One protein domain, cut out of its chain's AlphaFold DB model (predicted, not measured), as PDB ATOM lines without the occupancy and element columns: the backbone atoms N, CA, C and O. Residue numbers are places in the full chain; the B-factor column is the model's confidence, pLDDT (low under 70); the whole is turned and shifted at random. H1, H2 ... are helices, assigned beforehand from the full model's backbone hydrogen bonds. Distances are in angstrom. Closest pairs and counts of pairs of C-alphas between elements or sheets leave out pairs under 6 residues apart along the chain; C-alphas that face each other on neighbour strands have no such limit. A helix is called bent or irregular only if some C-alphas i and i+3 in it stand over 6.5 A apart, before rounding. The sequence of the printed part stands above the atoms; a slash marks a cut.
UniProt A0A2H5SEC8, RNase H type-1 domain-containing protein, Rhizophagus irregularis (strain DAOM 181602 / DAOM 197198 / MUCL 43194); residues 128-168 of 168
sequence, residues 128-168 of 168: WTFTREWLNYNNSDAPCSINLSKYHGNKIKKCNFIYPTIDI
ATOM      1  N   TRP A 128      12.145 -90.885-100.539       86.81
ATOM      2  CA  TRP A 128      11.659 -90.107 -99.403       86.81
ATOM      3  C   TRP A 128      12.609 -90.134 -98.202       86.81
ATOM      4  O   TRP A 128      12.623 -89.177 -97.424       86.81
ATOM      5  N   THR A 129      13.414 -91.190 -98.054       93.00
ATOM      6  CA  THR A 129      14.407 -91.303 -96.980       93.00
ATOM      7  C   THR A 129      15.504 -90.279 -97.208       93.00
ATOM      8  O   THR A 129      15.727 -89.417 -96.353       93.00
ATOM      9  N   PHE A 130      16.097 -90.285 -98.401       89.56
ATOM     10  CA  PHE A 130      17.140 -89.334 -98.765       89.56
ATOM     11  C   PHE A 130      16.616 -87.892 -98.821       89.56
ATOM     12  O   PHE A 130      17.265 -86.966 -98.336       89.56
ATOM     13  N   THR A 131      15.395 -87.683 -99.327       87.50
ATOM     14  CA  THR A 131      14.740 -86.361 -99.326       87.50
ATOM     15  C   THR A 131      14.614 -85.803 -97.905       87.50
ATOM     16  O   THR A 131      14.923 -84.633 -97.660       87.50
ATOM     17  N   ARG A 132      14.196 -86.639 -96.943       88.38
ATOM     18  CA  ARG A 132      14.103 -86.262 -95.527       88.38
ATOM     19  C   ARG A 132      15.477 -85.944 -94.942       88.38
ATOM     20  O   ARG A 132      15.618 -84.939 -94.246       88.38
ATOM     21  N   GLU A 133      16.472 -86.782 -95.208       90.25
ATOM     22  CA  GLU A 133      17.848 -86.570 -94.745       90.25
ATOM     23  C   GLU A 133      18.421 -85.258 -95.279       90.25
ATOM     24  O   GLU A 133      18.937 -84.453 -94.506       90.25
ATOM     25  N   TRP A 134      18.233 -84.967 -96.566       88.44
ATOM     26  CA  TRP A 134      18.675 -83.714 -97.168       88.44
ATOM     27  C   TRP A 134      17.965 -82.486 -96.577       88.44
ATOM     28  O   TRP A 134      18.614 -81.468 -96.310       88.44
ATOM     29  N   LEU A 135      16.649 -82.562 -96.338       85.31
ATOM     30  CA  LEU A 135      15.879 -81.472 -95.723       85.31
ATOM     31  C   LEU A 135      16.359 -81.168 -94.298       85.31
ATOM     32  O   LEU A 135      16.493 -79.995 -93.934       85.31
ATOM     33  N   ASN A 136      16.660 -82.216 -93.531       85.75
ATOM     34  CA  ASN A 136      17.101 -82.124 -92.140       85.75
ATOM     35  C   ASN A 136      18.615 -81.938 -91.983       85.75
ATOM     36  O   ASN A 136      19.072 -81.661 -90.877       85.75
ATOM     37  N   TYR A 137      19.393 -82.056 -93.063       87.06
ATOM     38  CA  TYR A 137      20.838 -81.881 -93.013       87.06
ATOM     39  C   TYR A 137      21.207 -80.475 -92.530       87.06
ATOM     40  O   TYR A 137      20.937 -79.474 -93.215       87.06
ATOM     41  N   ASN A 138      21.849 -80.445 -91.364       85.31
ATOM     42  CA  ASN A 138      22.448 -79.279 -90.741       85.31
ATOM     43  C   ASN A 138      23.937 -79.256 -91.105       85.31
ATOM     44  O   ASN A 138      24.672 -80.183 -90.786       85.31
ATOM     45  N   ASN A 139      24.372 -78.199 -91.788       81.50
ATOM     46  CA  ASN A 139      25.771 -78.008 -92.172       81.50
ATOM     47  C   ASN A 139      26.607 -77.313 -91.083       81.50
ATOM     48  O   ASN A 139      27.728 -76.891 -91.356       81.50
ATOM     49  N   SER A 140      26.043 -77.132 -89.888       79.12
ATOM     50  CA  SER A 140      26.698 -76.551 -88.723       79.12
ATOM     51  C   SER A 140      26.596 -77.492 -87.525       79.12
ATOM     52  O   SER A 140      25.586 -78.169 -87.357       79.12
ATOM     53  N   ASP A 141      27.590 -77.469 -86.640       77.56
ATOM     54  CA  ASP A 141      27.557 -78.254 -85.395       77.56
ATOM     55  C   ASP A 141      26.611 -77.650 -84.337       77.56
ATOM     56  O   ASP A 141      26.376 -78.225 -83.275       77.56
ATOM     57  N   ALA A 142      26.051 -76.468 -84.614       78.44
ATOM     58  CA  ALA A 142      25.138 -75.781 -83.716       78.44
ATOM     59  C   ALA A 142      23.698 -76.300 -83.904       78.44
ATOM     60  O   ALA A 142      23.184 -76.280 -85.026       78.44
ATOM     61  N   PRO A 143      22.986 -76.676 -82.824       72.00
ATOM     62  CA  PRO A 143      21.607 -77.164 -82.915       72.00
ATOM     63  C   PRO A 143      20.607 -76.068 -83.320       72.00
ATOM     64  O   PRO A 143      19.545 -76.366 -83.859       72.00
ATOM     65  N   CYS A 144      20.927 -74.792 -83.079       72.62
ATOM     66  CA  CYS A 144      20.124 -73.653 -83.513       72.62
ATOM     67  C   CYS A 144      21.023 -72.428 -83.722       72.62
ATOM     68  O   CYS A 144      21.759 -72.028 -82.821       72.62
ATOM     69  N   SER A 145      20.964 -71.811 -84.903       83.38
ATOM     70  CA  SER A 145      21.623 -70.529 -85.171       83.38
ATOM     71  C   SER A 145      20.839 -69.720 -86.204       83.38
ATOM     72  O   SER A 145      20.103 -70.269 -87.023       83.38
ATOM     73  N   ILE A 146      21.010 -68.395 -86.205       83.19
ATOM     74  CA  ILE A 146      20.377 -67.506 -87.197       83.19
ATOM     75  C   ILE A 146      20.771 -67.905 -88.627       83.19
ATOM     76  O   ILE A 146      19.937 -67.881 -89.535       83.19
ATOM     77  N   ASN A 147      22.032 -68.296 -88.828       83.06
ATOM     78  CA  ASN A 147      22.545 -68.725 -90.127       83.06
ATOM     79  C   ASN A 147      21.914 -70.051 -90.568       83.06
ATOM     80  O   ASN A 147      21.487 -70.167 -91.717       83.06
ATOM     81  N   LEU A 148      21.762 -71.001 -89.642       83.88
ATOM     82  CA  LEU A 148      21.085 -72.271 -89.888       83.88
ATOM     83  C   LEU A 148      19.602 -72.074 -90.244       83.88
ATOM     84  O   LEU A 148      19.117 -72.638 -91.224       83.88
ATOM     85  N   SER A 149      18.890 -71.199 -89.528       84.38
ATOM     86  CA  SER A 149      17.492 -70.859 -89.832       84.38
ATOM     87  C   SER A 149      17.332 -70.233 -91.221       84.38
ATOM     88  O   SER A 149      16.404 -70.576 -91.957       84.38
ATOM     89  N   LYS A 150      18.254 -69.347 -91.630       85.25
ATOM     90  CA  LYS A 150      18.279 -68.791 -92.997       85.25
ATOM     91  C   LYS A 150      18.544 -69.875 -94.042       85.25
ATOM     92  O   LYS A 150      17.897 -69.874 -95.089       85.25
ATOM     93  N   TYR A 151      19.461 -70.799 -93.761       85.56
ATOM     94  CA  TYR A 151      19.805 -71.908 -94.647       85.56
ATOM     95  C   TYR A 151      18.629 -72.878 -94.858       85.56
ATOM     96  O   TYR A 151      18.250 -73.124 -96.006       85.56
ATOM     97  N   HIS A 152      17.974 -73.349 -93.790       86.00
ATOM     98  CA  HIS A 152      16.769 -74.184 -93.915       86.00
ATOM     99  C   HIS A 152      15.617 -73.432 -94.582       86.00
ATOM    100  O   HIS A 152      14.952 -73.979 -95.461       86.00
ATOM    101  N   GLY A 153      15.415 -72.155 -94.241       84.12
ATOM    102  CA  GLY A 153      14.423 -71.316 -94.912       84.12
ATOM    103  C   GLY A 153      14.665 -71.218 -96.422       84.12
ATOM    104  O   GLY A 153      13.718 -71.268 -97.204       84.12
ATOM    105  N   ASN A 154      15.927 -71.136 -96.851       82.94
ATOM    106  CA  ASN A 154      16.309 -71.161 -98.261       82.94
ATOM    107  C   ASN A 154      15.995 -72.522 -98.914       82.94
ATOM    108  O   ASN A 154      15.331 -72.546 -99.950       82.94
ATOM    109  N   LYS A 155      16.386 -73.645 -98.286       85.19
ATOM    110  CA  LYS A 155      16.051 -75.002 -98.766       85.19
ATOM    111  C   LYS A 155      14.548 -75.173 -98.992       85.19
ATOM    112  O   LYS A 155      14.137 -75.540-100.087       85.19
ATOM    113  N   ILE A 156      13.729 -74.821 -97.999       82.38
ATOM    114  CA  ILE A 156      12.264 -74.930 -98.074       82.38
ATOM    115  C   ILE A 156      11.707 -74.081 -99.223       82.38
ATOM    116  O   ILE A 156      10.840 -74.543 -99.962       82.38
ATOM    117  N   LYS A 157      12.210 -72.856 -99.414       80.50
ATOM    118  CA  LYS A 157      11.778 -71.993-100.524       80.50
ATOM    119  C   LYS A 157      12.126 -72.579-101.893       80.50
ATOM    120  O   LYS A 157      11.302 -72.477-102.796       80.50
ATOM    121  N   LYS A 158      13.306 -73.199-102.041       76.69
ATOM    122  CA  LYS A 158      13.707 -73.899-103.274       76.69
ATOM    123  C   LYS A 158      12.796 -75.095-103.556       76.69
ATOM    124  O   LYS A 158      12.327 -75.228-104.677       76.69
ATOM    125  N   CYS A 159      12.486 -75.903-102.540       71.44
ATOM    126  CA  CYS A 159      11.597 -77.062-102.682       71.44
ATOM    127  C   CYS A 159      10.156 -76.694-103.047       71.44
ATOM    128  O   CYS A 159       9.488 -77.458-103.730       71.44
ATOM    129  N   ASN A 160       9.670 -75.540-102.587       68.31
ATOM    130  CA  ASN A 160       8.293 -75.106-102.826       68.31
ATOM    131  C   ASN A 160       8.151 -74.141-104.014       68.31
ATOM    132  O   ASN A 160       7.090 -73.547-104.174       68.31
ATOM    133  N   PHE A 161       9.206 -73.938-104.816       65.38
ATOM    134  CA  PHE A 161       9.199 -72.991-105.941       65.38
ATOM    135  C   PHE A 161       8.753 -71.564-105.540       65.38
ATOM    136  O   PHE A 161       8.159 -70.840-106.329       65.38
ATOM    137  N   ILE A 162       9.042 -71.146-104.298       67.12
ATOM    138  CA  ILE A 162       8.650 -69.832-103.736       67.12
ATOM    139  C   ILE A 162       9.676 -68.741-104.101       67.12
ATOM    140  O   ILE A 162       9.525 -67.572-103.744       67.12
ATOM    141  N   TYR A 163      10.759 -69.100-104.792       65.12
ATOM    142  CA  TYR A 163      11.691 -68.099-105.294       65.12
ATOM    143  C   TYR A 163      11.001 -67.232-106.347       65.12
ATOM    144  O   TYR A 163      10.374 -67.791-107.245       65.12
ATOM    145  N   PRO A 164      11.107 -65.892-106.263       54.34
ATOM    146  CA  PRO A 164      10.678 -65.050-107.364       54.34
ATOM    147  C   PRO A 164      11.449 -65.494-108.605       54.34
ATOM    148  O   PRO A 164      12.681 -65.449-108.630       54.34
ATOM    149  N   THR A 165      10.720 -65.973-109.608       54.91
ATOM    150  CA  THR A 165      11.229 -66.110-110.965       54.91
ATOM    151  C   THR A 165      11.446 -64.691-111.466       54.91
ATOM    152  O   THR A 165      10.526 -64.045-111.955       54.91
ATOM    153  N   ILE A 166      12.638 -64.150-111.228       46.34
ATOM    154  CA  ILE A 166      13.136 -63.074-112.075       46.34
ATOM    155  C   ILE A 166      13.278 -63.716-113.451       46.34
ATOM    156  O   ILE A 166      14.046 -64.669-113.594       46.34
ATOM    157  N   ASP A 167      12.471 -63.249-114.403       44.62
ATOM    158  CA  ASP A 167      12.703 -63.478-115.824       44.62
ATOM    159  C   ASP A 167      14.162 -63.086-116.111       44.62
ATOM    160  O   ASP A 167      14.557 -61.937-115.887       44.62
ATOM    161  N   ILE A 168      14.970 -64.076-116.494       37.81
ATOM    162  CA  ILE A 168      16.318 -63.891-117.045       37.81
ATOM    163  C   ILE A 168      16.171 -63.707-118.550       37.81
ATOM    164  O   ILE A 168      15.425 -64.514-119.151       37.81
TER     165      ILE A 168
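Overview. This is residues 128 to 168 of the 168 residues of the protein "RNase H type-1 domain-containing protein" of Rhizophagus irregularis (strain DAOM 181602 / DAOM 197198 / MUCL 43194) (UniProt A0A2H5SEC8). A 14-residue helix, H2, meets the end of a shorter helix, H1, in a loose, flat model whose two helices run opposite ways and barely come together. H1 sticks out with residues 128 to 133, the loop joining the helices swings out with residues 141 to 147, of which 146 and 147 belong to H2, and a tail without a named element, residues 160 to 168, leads away from the far end of H2. The printed part has 41 residues, with two named helices in the order H1, H2 and no named strand; the class is all helix. The whole is loose, with a radius of gyration of the C-alphas of 12.2 A, and spans 37 by 27 by 12 A.

Along the chain. H2, residues 146 to 159, measures 20.2 A from C-alpha 146 at (20.377, -67.506, -87.197) to C-alpha 159 at (11.597, -77.062, -102.682). H1, residues 128 to 136, measures 12.1 A and begins with C-alpha 128 at (11.659, -90.107, -99.403).

Arrangement. H2 and H1 only just touch, with 3 pairs of C-alphas within 8 A. The closest C-alphas are those of Lys 155 and Leu 135, 7.2 A apart. H2 touches H1 with residues 152 to 156 alone. Their lines stand at a shallow tilt of 34.6 degrees, only just short of steep, and run opposite ways. Their centres are 14.3 A apart. They form a helical hairpin with a short link of 9 residues. In H1 and H2 every O i to N i+4 pair is within hydrogen-bond range.

Size, cuts and confidence. The two C-alphas farthest apart are those of Pro 143 and Ile 168, at 37.0 A. The printed part has no cut, begins at residue 128 and ends at Ile 168, the chain's last residue. No link between the named helices is long. The mean pLDDT of the printed part is 77.3, and residues 160 to 168 are under 70.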